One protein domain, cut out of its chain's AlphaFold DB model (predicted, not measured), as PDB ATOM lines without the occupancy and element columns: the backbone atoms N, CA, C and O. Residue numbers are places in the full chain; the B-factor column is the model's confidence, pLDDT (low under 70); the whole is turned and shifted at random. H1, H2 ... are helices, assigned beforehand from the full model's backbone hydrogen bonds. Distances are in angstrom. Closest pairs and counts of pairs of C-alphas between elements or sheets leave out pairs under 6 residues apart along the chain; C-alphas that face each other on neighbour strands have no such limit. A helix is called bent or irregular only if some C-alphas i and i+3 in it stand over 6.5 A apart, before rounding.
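This is residues 5 to 76 of the 81 residues of the protein "Integrase_1 domain-containing protein" of Entomomonas moraniae (UniProt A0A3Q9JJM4). One long helix, H4, makes one side of this domain, with two shorter helices, H1 and H3, packing on different sides of it and running the opposite way; H2 is set crosswise next to H1, apart from H4. Between H3 and H4 a long loop with no named element, residues 34 to 57, reaches out to Gly 47 and folds back. The printed part has 72 residues with four named helices, in the order H1, H2, H3, H4, and no named strand, and its class is all helix. It is compact, with a radius of gyration of the C-alphas of 11.4 A and spans of 30 by 28 by 19 A.

Begin with the longest helix: find C-alpha 58 at (-7.167, 40.217, 54.395); from there H4, residues 58 to 74, runs 24.6 A to C-alpha 74 at (-5.253, 20.880, 39.380). Go to C-alpha 5 at (-13.114, 24.448, 55.382), where the printed part and H1 begin; H1 is residues 5 to 11, 9.8 A long. H2 is residues 15 to 21, also 9.8 A from first to last C-alpha. H3 is residues 25 to 33, 12.4 A long; it is neither bent nor irregular, but only just: C-alphas 27 and 30 are 6.3 A apart.

Start at H4 and look at Leu 62, where H3 touches it: the closest C-alphas of the two helices, those of Leu 32 and Leu 62, are 5.6 A apart. H3 and H4 form a helical hairpin, running opposite ways at a shallow tilt of 33 degrees, only just short of steep. Look next at Ala 61, where H1 touches H4: the closest C-alphas, those of Thr 10 and Ala 61, are 5.9 A apart. H1 and H4 run opposite ways at a steep tilt of 42 degrees. Farther out, H1 and H2 only just touch, with 3 pairs of C-alphas within 8 A, the closest being those of Ala 8 and Val 18 at 6.2 A. Their lines are about perpendicular at 71 degrees, only just past steep. The helix packing is mostly crossed, but only just, with 1 of 3 touching pairs at a shallow tilt. H2 and H3 meet only through their link. H1 and H3 are apart, and H2 and H4 are apart. In the backbones of H1, H2 and H4 every O i to N i+4 pair is within hydrogen-bond range; in H3, 3 of 5 are.

The two C-alphas farthest apart are those of Gly 47 and Gln 74, at 31.7 A. The printed part, residues 5 to 76, has no cut. The links H1 to H2 and H2 to H3 are tight; the link H3 to H4, 24 residues, is long. Look at the B-factor column for the model's confidence: the mean pLDDT of the printed part is 78.7, and residues 43 to 48 are under 70.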
ATOM      1  N   LEU A   5     -12.883  24.030  54.016       81.44
ATOM      2  CA  LEU A   5     -13.114  24.448  55.382       81.44
ATOM      3  C   LEU A   5     -12.289  25.693  55.726       81.44
ATOM      4  O   LEU A   5     -12.825  26.626  56.313       81.44
ATOM      5  N   ASP A   6     -11.030  25.760  55.289       83.31
ATOM      6  CA  ASP A   6     -10.184  26.942  55.498       83.31
ATOM      7  C   ASP A   6     -10.762  28.176  54.800       83.31
ATOM      8  O   ASP A   6     -10.798  29.264  55.379       83.31
ATOM      9  N   VAL A   7     -11.263  28.007  53.572       82.38
ATOM     10  CA  VAL A   7     -11.948  29.070  52.818       82.38
ATOM     11  C   VAL A   7     -13.222  29.501  53.549       82.38
ATOM     12  O   VAL A   7     -13.445  30.698  53.738       82.38
ATOM     13  N   ALA A   8     -14.030  28.539  54.004       83.81
ATOM     14  CA  ALA A   8     -15.268  28.780  54.738       83.81
ATOM     15  C   ALA A   8     -15.029  29.577  56.020       83.81
ATOM     16  O   ALA A   8     -15.681  30.592  56.249       83.81
ATOM     17  N   ILE A   9     -14.059  29.149  56.828       83.31
ATOM     18  CA  ILE A   9     -13.731  29.760  58.118       83.31
ATOM     19  C   ILE A   9     -13.147  31.159  57.909       83.31
ATOM     20  O   ILE A   9     -13.559  32.106  58.573       83.31
ATOM     21  N   THR A  10     -12.227  31.310  56.955       84.81
ATOM     22  CA  THR A  10     -11.525  32.585  56.734       84.81
ATOM     23  C   THR A  10     -12.442  33.656  56.140       84.81
ATOM     24  O   THR A  10     -12.307  34.835  56.465       84.81
ATOM     25  N   LEU A  11     -13.386  33.266  55.276       80.12
ATOM     26  CA  LEU A  11     -14.312  34.182  54.593       80.12
ATOM     27  C   LEU A  11     -15.720  34.217  55.222       80.12
ATOM     28  O   LEU A  11     -16.578  34.991  54.784       80.12
ATOM     29  N   GLY A  12     -15.970  33.389  56.239       81.06
ATOM     30  CA  GLY A  12     -17.266  33.244  56.904       81.06
ATOM     31  C   GLY A  12     -18.366  32.681  56.001       81.06
ATOM     32  O   GLY A  12     -19.525  33.072  56.142       81.06
ATOM     33  N   LEU A  13     -18.022  31.852  55.016       81.44
ATOM     34  CA  LEU A  13     -18.959  31.309  54.029       81.44
ATOM     35  C   LEU A  13     -19.669  30.056  54.565       81.44
ATOM     36  O   LEU A  13     -19.046  29.194  55.182       81.44
ATOM     37  N   CYS A  14     -20.963  29.917  54.283       79.00
ATOM     38  CA  CYS A  14     -21.707  28.675  54.487       79.00
ATOM     39  C   CYS A  14     -21.402  27.661  53.370       79.00
ATOM     40  O   CYS A  14     -20.979  28.038  52.279       79.00
ATOM     41  N   GLY A  15     -21.650  26.368  53.619       74.38
ATOM     42  CA  GLY A  15     -21.240  25.272  52.724       74.38
ATOM     43  C   GLY A  15     -21.628  25.452  51.249       74.38
ATOM     44  O   GLY A  15     -20.778  25.308  50.375       74.38
ATOM     45  N   GLU A  16     -22.870  25.850  50.960       74.88
ATOM     46  CA  GLU A  16     -23.318  26.131  49.584       74.88
ATOM     47  C   GLU A  16     -22.601  27.339  48.959       74.88
ATOM     48  O   GLU A  16     -22.274  27.328  47.772       74.88
ATOM     49  N   GLU A  17     -22.318  28.377  49.754       76.75
ATOM     50  CA  GLU A  17     -21.607  29.569  49.285       76.75
ATOM     51  C   GLU A  17     -20.162  29.225  48.915       76.75
ATOM     52  O   GLU A  17     -19.646  29.754  47.934       76.75
ATOM     53  N   VAL A  18     -19.512  28.311  49.649       79.81
ATOM     54  CA  VAL A  18     -18.137  27.890  49.347       79.81
ATOM     55  C   VAL A  18     -18.072  27.112  48.035       79.81
ATOM     56  O   VAL A  18     -17.202  27.384  47.210       79.81
ATOM     57  N   VAL A  19     -19.008  26.193  47.794       77.62
ATOM     58  CA  VAL A  19     -19.043  25.425  46.538       77.62
ATOM     59  C   VAL A  19     -19.225  26.354  45.331       77.62
ATOM     60  O   VAL A  19     -18.542  26.198  44.319       77.62
ATOM     61  N   GLN A  20     -20.087  27.366  45.455       76.69
ATOM     62  CA  GLN A  20     -20.320  28.361  44.400       76.69
ATOM     63  C   GLN A  20     -19.189  29.402  44.297       76.69
ATOM     64  O   GLN A  20     -18.935  29.952  43.223       76.69
ATOM     65  N   SER A  21     -18.453  29.644  45.389       77.31
ATOM     66  CA  SER A  21     -17.381  30.645  45.444       77.31
ATOM     67  C   SER A  21     -16.217  30.366  44.499       77.31
ATOM     68  O   SER A  21     -15.548  31.317  44.097       77.31
ATOM     69  N   CYS A  22     -16.030  29.112  44.070       75.69
ATOM     70  CA  CYS A  22     -15.108  28.709  43.005       75.69
ATOM     71  C   CYS A  22     -15.111  29.700  41.826       75.69
ATOM     72  O   CYS A  22     -14.062  30.147  41.365       75.69
ATOM     73  N   GLN A  23     -16.299  30.105  41.373       75.31
ATOM     74  CA  GLN A  23     -16.457  30.973  40.204       75.31
ATOM     75  C   GLN A  23     -16.076  32.439  40.478       75.31
ATOM     76  O   GLN A  23     -15.740  33.168  39.550       75.31
ATOM     77  N   SER A  24     -16.096  32.885  41.737       78.56
ATOM     78  CA  SER A  24     -15.743  34.261  42.132       78.56
ATOM     79  C   SER A  24     -14.405  34.395  42.850       78.56
ATOM     80  O   SER A  24     -13.980  35.520  43.112       78.56
ATOM     81  N   MET A  25     -13.694  33.294  43.115       78.81
ATOM     82  CA  MET A  25     -12.367  33.331  43.741       78.81
ATOM     83  C   MET A  25     -11.382  34.225  42.975       78.81
ATOM     84  O   MET A  25     -10.648  34.999  43.587       78.81
ATOM     85  N   GLN A  26     -11.419  34.198  41.639       79.12
ATOM     86  CA  GLN A  26     -10.595  35.082  40.804       79.12
ATOM     87  C   GLN A  26     -10.973  36.563  40.967       79.12
ATOM     88  O   GLN A  26     -10.112  37.443  40.958       79.12
ATOM     89  N   THR A  27     -12.260  36.855  41.152       81.81
ATOM     90  CA  THR A  27     -12.768  38.217  41.353       81.81
ATOM     91  C   THR A  27     -12.368  38.772  42.718       81.81
ATOM     92  O   THR A  27     -12.122  39.969  42.840       81.81
ATOM     93  N   TRP A  28     -12.262  37.916  43.737       81.44
ATOM     94  CA  TRP A  28     -11.866  38.301  45.095       81.44
ATOM     95  C   TRP A  28     -10.354  38.478  45.267       81.44
ATOM     96  O   TRP A  28      -9.929  39.224  46.147       81.44
ATOM     97  N   GLN A  29      -9.537  37.868  44.405       81.69
ATOM     98  CA  GLN A  29      -8.081  38.004  44.454       81.69
ATOM     99  C   GLN A  29      -7.621  39.465  44.308       81.69
ATOM    100  O   GLN A  29      -6.818  39.937  45.109       81.69
ATOM    101  N   LYS A  30      -8.153  40.196  43.319       82.31
ATOM    102  CA  LYS A  30      -7.785  41.599  43.041       82.31
ATOM    103  C   LYS A  30      -8.001  42.546  44.236       82.31
ATOM    104  O   LYS A  30      -7.052  43.233  44.603       82.31
ATOM    105  N   PRO A  31      -9.192  42.604  44.866       81.69
ATOM    106  CA  PRO A  31      -9.399  43.460  46.033       81.69
ATOM    107  C   PRO A  31      -8.577  43.002  47.246       81.69
ATOM    108  O   PRO A  31      -8.084  43.828  48.004       81.69
ATOM    109  N   LEU A  32      -8.351  41.701  47.427       81.44
ATOM    110  CA  LEU A  32      -7.531  41.228  48.546       81.44
ATOM    111  C   LEU A  32      -6.041  41.553  48.380       81.44
ATOM    112  O   LEU A  32      -5.362  41.806  49.374       81.44
ATOM    113  N   GLN A  33      -5.540  41.628  47.141       81.38
ATOM    114  CA  GLN A  33      -4.180  42.098  46.846       81.38
ATOM    115  C   GLN A  33      -3.970  43.563  47.234       81.38
ATOM    116  O   GLN A  33      -2.881  43.928  47.667       81.38
ATOM    117  N   THR A  34      -5.008  44.394  47.134       82.12
ATOM    118  CA  THR A  34      -4.957  45.803  47.547       82.12
ATOM    119  C   THR A  34      -5.246  46.004  49.040       82.12
ATOM    120  O   THR A  34      -5.489  47.131  49.464       82.12
ATOM    121  N   LEU A  35      -5.214  44.929  49.845       74.00
ATOM    122  CA  LEU A  35      -5.575  44.915  51.272       74.00
ATOM    123  C   LEU A  35      -7.007  45.401  51.543       74.00
ATOM    124  O   LEU A  35      -7.332  45.850  52.644       74.00
ATOM    125  N   HIS A  36      -7.891  45.292  50.551       76.69
ATOM    126  CA  HIS A  36      -9.282  45.667  50.712       76.69
ATOM    127  C   HIS A  36      -9.978  44.679  51.655       76.69
ATOM    128  O   HIS A  36      -9.994  43.470  51.426       76.69
ATOM    129  N   THR A  37     -10.593  45.194  52.717       76.69
ATOM    130  CA  THR A  37     -11.231  44.374  53.759       76.69
ATOM    131  C   THR A  37     -12.668  43.984  53.426       76.69
ATOM    132  O   THR A  37     -13.370  43.427  54.262       76.69
ATOM    133  N   ARG A  38     -13.153  44.285  52.218       78.56
ATOM    134  CA  ARG A  38     -14.535  44.010  51.806       78.56
ATOM    135  C   ARG A  38     -14.561  43.284  50.470       78.56
ATOM    136  O   ARG A  38     -14.031  43.781  49.481       78.56
ATOM    137  N   ILE A  39     -15.220  42.134  50.429       80.44
ATOM    138  CA  ILE A  39     -15.516  41.413  49.187       80.44
ATOM    139  C   ILE A  39     -17.023  41.251  49.066       80.44
ATOM    140  O   ILE A  39     -17.710  41.117  50.072       80.44
ATOM    141  N   GLN A  40     -17.540  41.279  47.844       80.50
ATOM    142  CA  GLN A  40     -18.952  41.028  47.595       80.50
ATOM    143  C   GLN A  40     -19.160  39.535  47.338       80.50
ATOM    144  O   GLN A  40     -18.541  38.959  46.443       80.50
ATOM    145  N   ILE A  41     -20.046  38.919  48.111       78.62
ATOM    146  CA  ILE A  41     -20.476  37.532  47.942       78.62
ATOM    147  C   ILE A  41     -21.930  37.571  47.491       78.62
ATOM    148  O   ILE A  41     -22.776  38.133  48.180       78.62
ATOM    149  N   ILE A  42     -22.205  37.011  46.316       73.56
ATOM    150  CA  ILE A  42     -23.523  37.070  45.658       73.56
ATOM    151  C   ILE A  42     -24.248  35.715  45.755       73.56
ATOM    152  O   ILE A  42     -25.458  35.624  45.556       73.56
ATOM    153  N   PHE A  43     -23.522  34.650  46.099       68.00
ATOM    154  CA  PHE A  43     -24.065  33.301  46.185       68.00
ATOM    155  C   PHE A  43     -24.705  33.094  47.551       68.00
ATOM    156  O   PHE A  43     -24.005  32.885  48.531       68.00
ATOM    157  N   SER A  44     -26.030  33.158  47.621       57.06
ATOM    158  CA  SER A  44     -26.791  32.774  48.810       57.06
ATOM    159  C   SER A  44     -28.024  31.993  48.371       57.06
ATOM    160  O   SER A  44     -28.745  32.435  47.471       57.06
ATOM    161  N   SER A  45     -28.290  30.855  49.018       55.06
ATOM    162  CA  SER A  45     -29.220  29.810  48.562       55.06
ATOM    163  C   SER A  45     -30.714  30.168  48.557       55.06
ATOM    164  O   SER A  45     -31.549  29.300  48.339       55.06
ATOM    165  N   LYS A  46     -31.102  31.440  48.733       50.56
ATOM    166  CA  LYS A  46     -32.527  31.821  48.808       50.56
ATOM    167  C   LYS A  46     -32.921  33.199  48.268       50.56
ATOM    168  O   LYS A  46     -34.065  33.601  48.446       50.56
ATOM    169  N   GLY A  47     -32.028  33.932  47.600       57.12
ATOM    170  CA  GLY A  47     -32.428  35.231  47.037       57.12
ATOM    171  C   GLY A  47     -31.323  36.153  46.533       57.12
ATOM    172  O   GLY A  47     -31.601  37.329  46.323       57.12
ATOM    173  N   GLY A  48     -30.086  35.662  46.380       62.56
ATOM    174  CA  GLY A  48     -29.012  36.386  45.685       62.56
ATOM    175  C   GLY A  48     -28.655  37.757  46.259       62.56
ATOM    176  O   GLY A  48     -28.086  38.581  45.546       62.56
ATOM    177  N   ARG A  49     -29.013  38.047  47.519       70.19
ATOM    178  CA  ARG A  49     -28.686  39.338  48.127       70.19
ATOM    179  C   ARG A  49     -27.174  39.406  48.312       70.19
ATOM    180  O   ARG A  49     -26.648  38.614  49.094       70.19
ATOM    181  N   PRO A  50     -26.481  40.333  47.630       73.56
ATOM    182  CA  PRO A  50     -25.055  40.476  47.812       73.56
ATOM    183  C   PRO A  50     -24.781  40.853  49.266       73.56
ATOM    184  O   PRO A  50     -25.304  41.846  49.774       73.56
ATOM    185  N   ARG A  51     -23.962  40.049  49.935       78.75
ATOM    186  CA  ARG A  51     -23.414  40.368  51.250       78.75
ATOM    187  C   ARG A  51     -21.987  40.860  51.075       78.75
ATOM    188  O   ARG A  51     -21.218  40.305  50.290       78.75
ATOM    189  N   THR A  52     -21.627  41.875  51.845       79.50
ATOM    190  CA  THR A  52     -20.282  42.450  51.819       79.50
ATOM    191  C   THR A  52     -19.650  42.281  53.197       79.50
ATOM    192  O   THR A  52     -19.649  43.235  53.981       79.50
ATOM    193  N   PRO A  53     -19.195  41.067  53.571       76.69
ATOM    194  CA  PRO A  53     -18.589  40.867  54.877       76.69
ATOM    195  C   PRO A  53     -17.303  41.678  55.008       76.69
ATOM    196  O   PRO A  53     -16.560  41.886  54.045       76.69
ATOM    197  N   HIS A  54     -17.046  42.109  56.239       81.56
ATOM    198  CA  HIS A  54     -15.774  42.695  56.618       81.56
ATOM    199  C   HIS A  54     -14.780  41.575  56.948       81.56
ATOM    200  O   HIS A  54     -14.953  40.846  57.923       81.56
ATOM    201  N   ILE A  55     -13.740  41.439  56.131       82.12
ATOM    202  CA  ILE A  55     -12.653  40.487  56.320       82.12
ATOM    203  C   ILE A  55     -11.689  41.051  57.358       82.12
ATOM    204  O   ILE A  55     -11.050  42.079  57.141       82.12
ATOM    205  N   ILE A  56     -11.578  40.344  58.480       79.12
ATOM    206  CA  ILE A  56     -10.718  40.717  59.610       79.12
ATOM    207  C   ILE A  56      -9.235  40.540  59.244       79.12
ATOM    208  O   ILE A  56      -8.411  41.380  59.594       79.12
ATOM    209  N   TYR A  57      -8.903  39.488  58.486       83.50
ATOM    210  CA  TYR A  57      -7.530  39.143  58.103       83.50
ATOM    211  C   TYR A  57      -7.373  39.056  56.572       83.50
ATOM    212  O   TYR A  57      -7.395  37.960  56.009       83.50
ATOM    213  N   PRO A  58      -7.212  40.193  55.862       82.75
ATOM    214  CA  PRO A  58      -7.167  40.217  54.395       82.75
ATOM    215  C   PRO A  58      -5.963  39.464  53.811       82.75
ATOM    216  O   PRO A  58      -6.091  38.805  52.784       82.75
ATOM    217  N   GLN A  59      -4.808  39.488  54.485       85.44
ATOM    218  CA  GLN A  59      -3.621  38.737  54.053       85.44
ATOM    219  C   GLN A  59      -3.823  37.219  54.155       85.44
ATOM    220  O   GLN A  59      -3.458  36.478  53.245       85.44
ATOM    221  N   GLN A  60      -4.450  36.753  55.238       86.38
ATOM    222  CA  GLN A  60      -4.759  35.336  55.414       86.38
ATOM    223  C   GLN A  60      -5.816  34.879  54.401       86.38
ATOM    224  O   GLN A  60      -5.655  33.831  53.778       86.38
ATOM    225  N   ALA A  61      -6.841  35.703  54.163       84.44
ATOM    226  CA  ALA A  61      -7.840  35.471  53.122       84.44
ATOM    227  C   ALA A  61      -7.208  35.362  51.727       84.44
ATOM    228  O   ALA A  61      -7.532  34.446  50.972       84.44
ATOM    229  N   LEU A  62      -6.263  36.245  51.403       87.38
ATOM    230  CA  LEU A  62      -5.518  36.199  50.148       87.38
ATOM    231  C   LEU A  62      -4.721  34.897  50.003       87.38
ATOM    232  O   LEU A  62      -4.807  34.245  48.965       87.38
ATOM    233  N   GLN A  63      -3.986  34.491  51.041       87.69
ATOM    234  CA  GLN A  63      -3.185  33.267  51.002       87.69
ATOM    235  C   GLN A  63      -4.058  32.024  50.789       87.69
ATOM    236  O   GLN A  63      -3.724  31.151  49.985       87.69
ATOM    237  N   VAL A  64      -5.194  31.959  51.485       87.81
ATOM    238  CA  VAL A  64      -6.162  30.869  51.352       87.81
ATOM    239  C   VAL A  64      -6.743  30.828  49.939       87.81
ATOM    240  O   VAL A  64      -6.790  29.754  49.346       87.81
ATOM    241  N   ILE A  65      -7.103  31.976  49.356       86.25
ATOM    242  CA  ILE A  65      -7.620  32.047  47.981       86.25
ATOM    243  C   ILE A  65      -6.561  31.656  46.947       86.25
ATOM    244  O   ILE A  65      -6.881  30.932  46.011       86.25
ATOM    245  N   ILE A  66      -5.306  32.082  47.105       87.12
ATOM    246  CA  ILE A  66      -4.217  31.692  46.193       87.12
ATOM    247  C   ILE A  66      -4.019  30.175  46.214       87.12
ATOM    248  O   ILE A  66      -3.955  29.541  45.162       87.12
ATOM    249  N   ASN A  67      -3.973  29.588  47.408       86.31
ATOM    250  CA  ASN A  67      -3.834  28.145  47.564       86.31
ATOM    251  C   ASN A  67      -5.049  27.395  46.986       86.31
ATOM    252  O   ASN A  67      -4.884  26.364  46.338       86.31
ATOM    253  N   ALA A  68      -6.257  27.921  47.195       83.88
ATOM    254  CA  ALA A  68      -7.494  27.368  46.657       83.88
ATOM    255  C   ALA A  68      -7.520  27.410  45.118       83.88
ATOM    256  O   ALA A  68      -7.826  26.404  44.485       83.88
ATOM    257  N   LEU A  69      -7.107  28.525  44.504       84.19
ATOM    258  CA  LEU A  69      -6.985  28.656  43.048       84.19
ATOM    259  C   LEU A  69      -5.967  27.671  42.459       84.19
ATOM    260  O   LEU A  69      -6.235  27.085  41.412       84.19
ATOM    261  N   ALA A  70      -4.835  27.451  43.132       84.69
ATOM    262  CA  ALA A  70      -3.842  26.466  42.702       84.69
ATOM    263  C   ALA A  70      -4.419  25.038  42.696       84.69
ATOM    264  O   ALA A  70      -4.203  24.286  41.748       84.69
ATOM    265  N   ILE A  71      -5.212  24.684  43.712       82.56
ATOM    266  CA  ILE A  71      -5.900  23.386  43.785       82.56
ATOM    267  C   ILE A  71      -6.970  23.276  42.694       82.56
ATOM    268  O   ILE A  71      -7.035  22.267  41.999       82.56
ATOM    269  N   MET A  72      -7.761  24.327  42.475       80.44
ATOM    270  CA  MET A  72      -8.767  24.347  41.411       80.44
ATOM    271  C   MET A  72      -8.159  24.174  40.020       80.44
ATOM    272  O   MET A  72      -8.765  23.520  39.174       80.44
ATOM    273  N   GLN A  73      -6.970  24.726  39.769       81.12
ATOM    274  CA  GLN A  73      -6.251  24.498  38.514       81.12
ATOM    275  C   GLN A  73      -5.859  23.028  38.328       81.12
ATOM    276  O   GLN A  73      -5.865  22.540  37.202       81.12
ATOM    277  N   GLN A  74      -5.564  22.312  39.416       80.88
ATOM    278  CA  GLN A  74      -5.253  20.880  39.380       80.88
ATOM    279  C   GLN A  74      -6.511  19.999  39.289       80.88
ATOM    280  O   GLN A  74      -6.466  18.941  38.671       80.88
ATOM    281  N   LEU A  75      -7.633  20.446  39.860       76.62
ATOM    282  CA  LEU A  75      -8.904  19.713  39.945       76.62
ATOM    283  C   LEU A  75      -9.958  20.201  38.933       76.62
ATOM    284  O   LEU A  75     -11.163  20.116  39.175       76.62
ATOM    285  N   ASN A  76      -9.518  20.739  37.793       76.75
ATOM    286  CA  ASN A  76     -10.382  21.121  36.673       76.75
ATOM    287  C   ASN A  76     -11.521  22.102  37.048       76.75
ATOM    288  O   ASN A  76     -12.635  22.024  36.525       76.75
TER     289      ASN A  76